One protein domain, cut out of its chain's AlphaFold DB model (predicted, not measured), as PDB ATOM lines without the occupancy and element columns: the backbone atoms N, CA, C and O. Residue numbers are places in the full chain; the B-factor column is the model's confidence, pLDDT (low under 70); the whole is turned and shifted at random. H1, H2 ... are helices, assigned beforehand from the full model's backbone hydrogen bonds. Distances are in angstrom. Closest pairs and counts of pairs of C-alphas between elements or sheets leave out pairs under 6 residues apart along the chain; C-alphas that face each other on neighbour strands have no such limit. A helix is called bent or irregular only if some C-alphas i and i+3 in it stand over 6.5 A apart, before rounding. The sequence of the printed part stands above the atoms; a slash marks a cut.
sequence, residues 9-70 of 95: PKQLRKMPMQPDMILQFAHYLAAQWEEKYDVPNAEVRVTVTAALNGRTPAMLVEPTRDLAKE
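This is residues 9 to 70 of the 95 residues of an uncharacterized protein of Sneathiellales bacterium (UniProt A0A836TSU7). A short helix, H1, meets the long helix H2 in an L-like corner, and a long strand-like tail folds back alongside H2, runs on past the corner and returns as a narrow loop. The printed part has 62 residues with two named helices, H1 then H2, and no named strand. The class is all helix, though only 28 residues are in named elements. It is only just loose, close to compact, with a radius of gyration of the C-alphas of 13.2 A, and flat, spanning 43 by 27 by 15 A.

H1, residues 9 to 17, and H2, residues 19 to 37, only just touch, with 3 pairs of C-alphas within 8 A, and only at the corner by their tight link. H2 touches H1 with residues 21 to 22 alone; the closest C-alphas, of Met 15 and Met 21, are 5.4 A apart. They run opposite ways at a steep tilt of 61 degrees. Every O i to N i+4 pair is within hydrogen-bond range in H2, and 3 of 5 in H1. Residues 49 to 50 pair antiparallel with residues 58 to 59.

H1 begins at C-alpha 9 (-26.630, 0.655, -33.973) and is only just irregular: C-alphas 13 and 16 are 6.9 A apart. H2, 26.5 A long, ends at C-alpha 37 (-14.298, -3.997, -11.690).

The C-alphas farthest apart, of Asp 38 and Gly 54, are 43.5 A apart. The printed part has no cut, and residues 38 to 70 hold no named element. Mean pLDDT of the printed part is 94.1; no printed residue is under 70.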
ATOM      1  N   PRO A   9     -26.322  -0.610 -33.296       94.19
ATOM      2  CA  PRO A   9     -26.630   0.655 -33.973       94.19
ATOM      3  C   PRO A   9     -28.112   1.060 -33.923       94.19
ATOM      4  O   PRO A   9     -28.444   2.242 -33.863       94.19
ATOM      5  N   LYS A  10     -29.025   0.078 -33.924       94.19
ATOM      6  CA  LYS A  10     -30.471   0.316 -33.788       94.19
ATOM      7  C   LYS A  10     -30.858   0.803 -32.385       94.19
ATOM      8  O   LYS A  10     -31.703   1.686 -32.286       94.19
ATOM      9  N   GLN A  11     -30.258   0.250 -31.330       94.19
ATOM     10  CA  GLN A  11     -30.512   0.660 -29.943       94.19
ATOM     11  C   GLN A  11     -29.951   2.055 -29.682       94.19
ATOM     12  O   GLN A  11     -30.657   2.897 -29.137       94.19
ATOM     13  N   LEU A  12     -28.737   2.328 -30.167       94.00
ATOM     14  CA  LEU A  12     -28.088   3.631 -30.032       94.00
ATOM     15  C   LEU A  12     -28.941   4.776 -30.598       94.00
ATOM     16  O   LEU A  12     -29.008   5.842 -30.000       94.00
ATOM     17  N   ARG A  13     -29.604   4.563 -31.742       93.25
ATOM     18  CA  ARG A  13     -30.491   5.576 -32.338       93.25
ATOM     19  C   ARG A  13     -31.782   5.792 -31.551       93.25
ATOM     20  O   ARG A  13     -32.327   6.884 -31.590       93.25
ATOM     21  N   LYS A  14     -32.291   4.752 -30.886       93.62
ATOM     22  CA  LYS A  14     -33.569   4.802 -30.159       93.62
ATOM     23  C   LYS A  14     -33.422   5.323 -28.734       93.62
ATOM     24  O   LYS A  14     -34.279   6.070 -28.277       93.62
ATOM     25  N   MET A  15     -32.343   4.938 -28.055       94.69
ATOM     26  CA  MET A  15     -32.145   5.187 -26.628       94.69
ATOM     27  C   MET A  15     -32.304   6.665 -26.222       94.69
ATOM     28  O   MET A  15     -33.032   6.907 -25.266       94.69
ATOM     29  N   PRO A  16     -31.750   7.669 -26.937       92.19
ATOM     30  CA  PRO A  16     -31.865   9.073 -26.523       92.19
ATOM     31  C   PRO A  16     -33.301   9.613 -26.479       92.19
ATOM     32  O   PRO A  16     -33.543  10.645 -25.867       92.19
ATOM     33  N   MET A  17     -34.249   8.937 -27.135       91.44
ATOM     34  CA  MET A  17     -35.661   9.328 -27.191       91.44
ATOM     35  C   MET A  17     -36.553   8.486 -26.268       91.44
ATOM     36  O   MET A  17     -37.760   8.714 -26.220       91.44
ATOM     37  N   GLN A  18     -36.000   7.479 -25.588       93.56
ATOM     38  CA  GLN A  18     -36.765   6.500 -24.814       93.56
ATOM     39  C   GLN A  18     -36.227   6.420 -23.380       93.56
ATOM     40  O   GLN A  18     -35.265   5.689 -23.141       93.56
ATOM     41  N   PRO A  19     -36.854   7.124 -22.418       94.31
ATOM     42  CA  PRO A  19     -36.415   7.133 -21.022       94.31
ATOM     43  C   PRO A  19     -36.270   5.736 -20.400       94.31
ATOM     44  O   PRO A  19     -35.289   5.488 -19.707       94.31
ATOM     45  N   ASP A  20     -37.169   4.791 -20.707       95.25
ATOM     46  CA  ASP A  20     -37.065   3.406 -20.207       95.25
ATOM     47  C   ASP A  20     -35.796   2.696 -20.712       95.25
ATOM     48  O   ASP A  20     -35.131   2.000 -19.951       95.25
ATOM     49  N   MET A  21     -35.395   2.926 -21.970       95.81
ATOM     50  CA  MET A  21     -34.143   2.369 -22.495       95.81
ATOM     51  C   MET A  21     -32.917   2.985 -21.814       95.81
ATOM     52  O   MET A  21     -31.922   2.290 -21.619       95.81
ATOM     53  N   ILE A  22     -32.972   4.275 -21.472       96.44
ATOM     54  CA  ILE A  22     -31.898   4.958 -20.737       96.44
ATOM     55  C   ILE A  22     -31.763   4.353 -19.339       96.44
ATOM     56  O   ILE A  22     -30.654   4.005 -18.942       96.44
ATOM     57  N   LEU A  23     -32.883   4.171 -18.632       96.94
ATOM     58  CA  LEU A  23     -32.906   3.552 -17.307       96.94
ATOM     59  C   LEU A  23     -32.383   2.110 -17.354       96.94
ATOM     60  O   LEU A  23     -31.495   1.747 -16.588       96.94
ATOM     61  N   GLN A  24     -32.859   1.308 -18.311       96.06
ATOM     62  CA  GLN A  24     -32.379  -0.061 -18.500       96.06
ATOM     63  C   GLN A  24     -30.869  -0.102 -18.775       96.06
ATOM     64  O   GLN A  24     -30.162  -0.968 -18.260       96.06
ATOM     65  N   PHE A  25     -30.360   0.828 -19.587       96.38
ATOM     66  CA  PHE A  25     -28.932   0.909 -19.860       96.38
ATOM     67  C   PHE A  25     -28.137   1.345 -18.623       96.38
ATOM     68  O   PHE A  25     -27.055   0.814 -18.393       96.38
ATOM     69  N   ALA A  26     -28.677   2.240 -17.792       96.69
ATOM     70  CA  ALA A  26     -28.052   2.636 -16.533       96.69
ATOM     71  C   ALA A  26     -27.899   1.450 -15.566       96.69
ATOM     72  O   ALA A  26     -26.806   1.233 -15.045       96.69
ATOM     73  N   HIS A  27     -28.941   0.627 -15.403       96.62
ATOM     74  CA  HIS A  27     -28.867  -0.605 -14.603       96.62
ATOM     75  C   HIS A  27     -27.851  -1.599 -15.167       96.62
ATOM     76  O   HIS A  27     -27.066  -2.174 -14.417       96.62
ATOM     77  N   TYR A  28     -27.826  -1.767 -16.492       95.81
ATOM     78  CA  TYR A  28     -26.826  -2.608 -17.148       95.81
ATOM     79  C   TYR A  28     -25.398  -2.126 -16.855       95.81
ATOM     80  O   TYR A  28     -24.539  -2.940 -16.527       95.81
ATOM     81  N   LEU A  29     -25.134  -0.818 -16.935       95.38
ATOM     82  CA  LEU A  29     -23.811  -0.265 -16.644       95.38
ATOM     83  C   LEU A  29     -23.398  -0.465 -15.187       95.38
ATOM     84  O   LEU A  29     -22.254  -0.848 -14.946       95.38
ATOM     85  N   ALA A  30     -24.313  -0.245 -14.243       95.75
ATOM     86  CA  ALA A  30     -24.041  -0.456 -12.827       95.75
ATOM     87  C   ALA A  30     -23.671  -1.922 -12.541       95.75
ATOM     88  O   ALA A  30     -22.620  -2.186 -11.962       95.75
ATOM     89  N   ALA A  31     -24.463  -2.870 -13.055       95.44
ATOM     90  CA  ALA A  31     -24.195  -4.300 -12.906       95.44
ATOM     91  C   ALA A  31     -22.877  -4.724 -13.573       95.44
ATOM     92  O   ALA A  31     -22.117  -5.510 -13.018       95.44
ATOM     93  N   GLN A  32     -22.567  -4.185 -14.757       95.31
ATOM     94  CA  GLN A  32     -21.295  -4.466 -15.424       95.31
ATOM     95  C   GLN A  32     -20.092  -3.939 -14.646       95.31
ATOM     96  O   GLN A  32     -19.013  -4.522 -14.738       95.31
ATOM     97  N   TRP A  33     -20.240  -2.817 -13.943       94.25
ATOM     98  CA  TRP A  33     -19.158  -2.228 -13.158       94.25
ATOM     99  C   TRP A  33     -18.877  -3.022 -11.892       94.25
ATOM    100  O   TRP A  33     -17.713  -3.259 -11.570       94.25
ATOM    101  N   GLU A  34     -19.930  -3.505 -11.249       94.94
ATOM    102  CA  GLU A  34     -19.822  -4.446 -10.143       94.94
ATOM    103  C   GLU A  34     -19.149  -5.751 -10.598       94.94
ATOM    104  O   GLU A  34     -18.125  -6.137 -10.047       94.94
ATOM    105  N   GLU A  35     -19.633  -6.369 -11.681       94.94
ATOM    106  CA  GLU A  35     -19.130  -7.664 -12.164       94.94
ATOM    107  C   GLU A  35     -17.669  -7.618 -12.646       94.94
ATOM    108  O   GLU A  35     -16.902  -8.549 -12.407       94.94
ATOM    109  N   LYS A  36     -17.271  -6.561 -13.367       94.06
ATOM    110  CA  LYS A  36     -15.956  -6.511 -14.036       94.06
ATOM    111  C   LYS A  36     -14.870  -5.807 -13.243       94.06
ATOM    112  O   LYS A  36     -13.693  -6.063 -13.495       94.06
ATOM    113  N   TYR A  37     -15.245  -4.882 -12.367       93.06
ATOM    114  CA  TYR A  37     -14.298  -3.997 -11.690       93.06
ATOM    115  C   TYR A  37     -14.435  -4.027 -10.170       93.06
ATOM    116  O   TYR A  37     -13.710  -3.287  -9.513       93.06
ATOM    117  N   ASP A  38     -15.329  -4.862  -9.623       94.19
ATOM    118  CA  ASP A  38     -15.589  -4.962  -8.183       94.19
ATOM    119  C   ASP A  38     -15.961  -3.594  -7.574       94.19
ATOM    120  O   ASP A  38     -15.541  -3.219  -6.480       94.19
ATOM    121  N   VAL A  39     -16.725  -2.795  -8.337       93.56
ATOM    122  CA  VAL A  39     -17.223  -1.476  -7.920       93.56
ATOM    123  C   VAL A  39     -18.706  -1.595  -7.570       93.56
ATOM    124  O   VAL A  39     -19.558  -1.421  -8.450       93.56
ATOM    125  N   PRO A  40     -19.053  -1.882  -6.305       91.44
ATOM    126  CA  PRO A  40     -20.445  -1.950  -5.887       91.44
ATOM    127  C   PRO A  40     -21.080  -0.554  -5.862       91.44
ATOM    128  O   PRO A  40     -20.419   0.447  -5.578       91.44
ATOM    129  N   ASN A  41     -22.395  -0.489  -6.094       91.38
ATOM    130  CA  ASN A  41     -23.193   0.747  -6.043       91.38
ATOM    131  C   ASN A  41     -22.708   1.855  -6.997       91.38
ATOM    132  O   ASN A  41     -22.740   3.039  -6.646       91.38
ATOM    133  N   ALA A  42     -22.257   1.482  -8.197       94.50
ATOM    134  CA  ALA A  42     -21.862   2.444  -9.218       94.50
ATOM    135  C   ALA A  42     -23.013   3.413  -9.551       94.50
ATOM    136  O   ALA A  42     -24.106   2.999  -9.933       94.50
ATOM    137  N   GLU A  43     -22.737   4.710  -9.431       95.69
ATOM    138  CA  GLU A  43     -23.683   5.774  -9.765       95.69
ATOM    139  C   GLU A  43     -23.683   6.044 -11.274       95.69
ATOM    140  O   GLU A  43     -22.628   6.215 -11.896       95.69
ATOM    141  N   VAL A  44     -24.877   6.131 -11.866       96.31
ATOM    142  CA  VAL A  44     -25.035   6.402 -13.299       96.31
ATOM    143  C   VAL A  44     -25.920   7.620 -13.514       96.31
ATOM    144  O   VAL A  44     -27.141   7.567 -13.389       96.31
ATOM    145  N   ARG A  45     -25.284   8.721 -13.919       96.81
ATOM    146  CA  ARG A  45     -25.945   9.970 -14.316       96.81
ATOM    147  C   ARG A  45     -25.946  10.119 -15.830       96.81
ATOM    148  O   ARG A  45     -24.985   9.733 -16.501       96.81
ATOM    149  N   VAL A  46     -27.009  10.708 -16.373       95.00
ATOM    150  CA  VAL A  46     -27.190  10.845 -17.823       95.00
ATOM    151  C   VAL A  46     -27.498  12.288 -18.201       95.00
ATOM    152  O   VAL A  46     -28.450  12.884 -17.713       95.00
ATOM    153  N   THR A  47     -26.735  12.815 -19.158       95.00
ATOM    154  CA  THR A  47     -27.046  14.077 -19.836       95.00
ATOM    155  C   THR A  47     -27.613  13.767 -21.213       95.00
ATOM    156  O   THR A  47     -26.893  13.311 -22.103       95.00
ATOM    157  N   VAL A  48     -28.909  14.007 -21.392       94.25
ATOM    158  CA  VAL A  48     -29.606  13.803 -22.664       94.25
ATOM    159  C   VAL A  48     -30.580  14.946 -22.922       94.25
ATOM    160  O   VAL A  48     -31.326  15.360 -22.033       94.25
ATOM    161  N   THR A  49     -30.578  15.445 -24.154       94.06
ATOM    162  CA  THR A  49     -31.544  16.432 -24.628       94.06
ATOM    163  C   THR A  49     -32.405  15.849 -25.738       94.06
ATOM    164  O   THR A  49     -31.958  15.011 -26.525       94.06
ATOM    165  N   ALA A  50     -33.651  16.303 -25.803       91.56
ATOM    166  CA  ALA A  50     -34.591  15.941 -26.849       91.56
ATOM    167  C   ALA A  50     -35.346  17.182 -27.332       91.56
ATOM    168  O   ALA A  50     -35.654  18.087 -26.556       91.56
ATOM    169  N   ALA A  51     -35.646  17.215 -28.629       89.88
ATOM    170  CA  ALA A  51     -36.482  18.234 -29.248       89.88
ATOM    171  C   ALA A  51     -37.811  17.613 -29.681       89.88
ATOM    172  O   ALA A  51     -37.837  16.536 -30.278       89.88
ATOM    173  N   LEU A  52     -38.910  18.318 -29.419       87.81
ATOM    174  CA  LEU A  52     -40.245  17.926 -29.860       87.81
ATOM    175  C   LEU A  52     -40.707  18.874 -30.967       87.81
ATOM    176  O   LEU A  52     -40.759  20.085 -30.756       87.81
ATOM    177  N   ASN A  53     -41.055  18.331 -32.136       89.12
ATOM    178  CA  ASN A  53     -41.615  19.079 -33.271       89.12
ATOM    179  C   ASN A  53     -40.789  20.314 -33.683       89.12
ATOM    180  O   ASN A  53     -41.338  21.389 -33.910       89.12
ATOM    181  N   GLY A  54     -39.459  20.176 -33.734       84.81
ATOM    182  CA  GLY A  54     -38.549  21.246 -34.170       84.81
ATOM    183  C   GLY A  54     -38.333  22.378 -33.158       84.81
ATOM    184  O   GLY A  54     -37.686  23.367 -33.487       84.81
ATOM    185  N   ARG A  55     -38.855  22.254 -31.932       86.62
ATOM    186  CA  ARG A  55     -38.592  23.203 -30.840       86.62
ATOM    187  C   ARG A  55     -37.154  23.089 -30.333       86.62
ATOM    188  O   ARG A  55     -36.475  22.093 -30.582       86.62
ATOM    189  N   THR A  56     -36.721  24.089 -29.566       89.69
ATOM    190  CA  THR A  56     -35.431  24.074 -28.869       89.69
ATOM    191  C   THR A  56     -35.276  22.780 -28.058       89.69
ATOM    192  O   THR A  56     -36.191  22.446 -27.298       89.69
ATOM    193  N   PRO A  57     -34.156  22.044 -28.205       90.69
ATOM    194  CA  PRO A  57     -33.884  20.872 -27.385       90.69
ATOM    195  C   PRO A  57     -33.899  21.228 -25.898       90.69
ATOM    196  O   PRO A  57     -33.292  22.216 -25.486       90.69
ATOM    197  N   ALA A  58     -34.562  20.404 -25.098       92.12
ATOM    198  CA  ALA A  58     -34.589  20.522 -23.646       92.12
ATOM    199  C   ALA A  58     -34.011  19.259 -23.009       92.12
ATOM    200  O   ALA A  58     -33.957  18.207 -23.652       92.12
ATOM    201  N   MET A  59     -33.575  19.362 -21.754       94.50
ATOM    202  CA  MET A  59     -33.178  18.191 -20.974       94.50
ATOM    203  C   MET A  59     -34.347  17.210 -20.904       94.50
ATOM    204  O   MET A  59     -35.462  17.616 -20.596       94.50
ATOM    205  N   LEU A  60     -34.091  15.938 -21.212       94.94
ATOM    206  CA  LEU A  60     -35.087  14.869 -21.096       94.94
ATOM    207  C   LEU A  60     -35.041  14.213 -19.708       94.94
ATOM    208  O   LEU A  60     -36.070  13.800 -19.184       94.94
ATOM    209  N   VAL A  61     -33.848  14.129 -19.118       95.75
ATOM    210  CA  VAL A  61     -33.578  13.484 -17.827       95.75
ATOM    211  C   VAL A  61     -32.861  14.466 -16.908       95.75
ATOM    212  O   VAL A  61     -32.032  15.249 -17.378       95.75
ATOM    213  N   GLU A  62     -33.177  14.425 -15.614       95.88
ATOM    214  CA  GLU A  62     -32.474  15.190 -14.586       95.88
ATOM    215  C   GLU A  62     -30.991  14.749 -14.495       95.88
ATOM    216  O   GLU A  62     -30.704  13.607 -14.132       95.88
ATOM    217  N   PRO A  63     -30.016  15.628 -14.797       95.19
ATOM    218  CA  PRO A  63     -28.611  15.233 -14.950       95.19
ATOM    219  C   PRO A  63     -27.905  14.931 -13.621       95.19
ATOM    220  O   PRO A  63     -26.829  14.334 -13.608       95.19
ATOM    221  N   THR A  64     -28.478  15.367 -12.501       96.12
ATOM    222  CA  THR A  64     -27.971  15.128 -11.144       96.12
ATOM    223  C   THR A  64     -28.504  13.839 -10.531       96.12
ATOM    224  O   THR A  64     -28.018  13.436  -9.477       96.12
ATOM    225  N   ARG A  65     -29.485  13.193 -11.172       96.88
ATOM    226  CA  ARG A  65     -30.144  11.999 -10.648       96.88
ATOM    227  C   ARG A  65     -29.333  10.741 -10.938       96.88
ATOM    228  O   ARG A  65     -28.893  10.521 -12.068       96.88
ATOM    229  N   ASP A  66     -29.177   9.902  -9.920       97.50
ATOM    230  CA  ASP A  66     -28.561   8.582 -10.044       97.50
ATOM    231  C   ASP A  66     -29.579   7.552 -10.547       97.50
ATOM    232  O   ASP A  66     -30.343   6.977  -9.771       97.50
ATOM    233  N   LEU A  67     -29.572   7.292 -11.854       97.12
ATOM    234  CA  LEU A  67     -30.494   6.340 -12.469       97.12
ATOM    235  C   LEU A  67     -30.210   4.887 -12.076       97.12
ATOM    236  O   LEU A  67     -31.093   4.044 -12.226       97.12
ATOM    237  N   ALA A  68     -29.019   4.569 -11.555       96.88
ATOM    238  CA  ALA A  68     -28.717   3.211 -11.107       96.88
ATOM    239  C   ALA A  68     -29.593   2.787  -9.913       96.88
ATOM    240  O   ALA A  68     -29.840   1.597  -9.726       96.88
ATOM    241  N   LYS A  69     -30.099   3.758  -9.142       96.44
ATOM    242  CA  LYS A  69     -30.966   3.542  -7.972       96.44
ATOM    243  C   LYS A  69     -32.455   3.703  -8.269       96.44
ATOM    244  O   LYS A  69     -33.284   3.395  -7.414       96.44
ATOM    245  N   GLU A  70     -32.806   4.185  -9.457       96.56
ATOM    246  CA  GLU A  70     -34.197   4.413  -9.839       96.56
ATOM    247  C   GLU A  70     -34.914   3.097 -10.163       96.56
ATOM    248  O   GLU A  70     -34.366   2.197 -10.807       96.56
TER     249      GLU A  70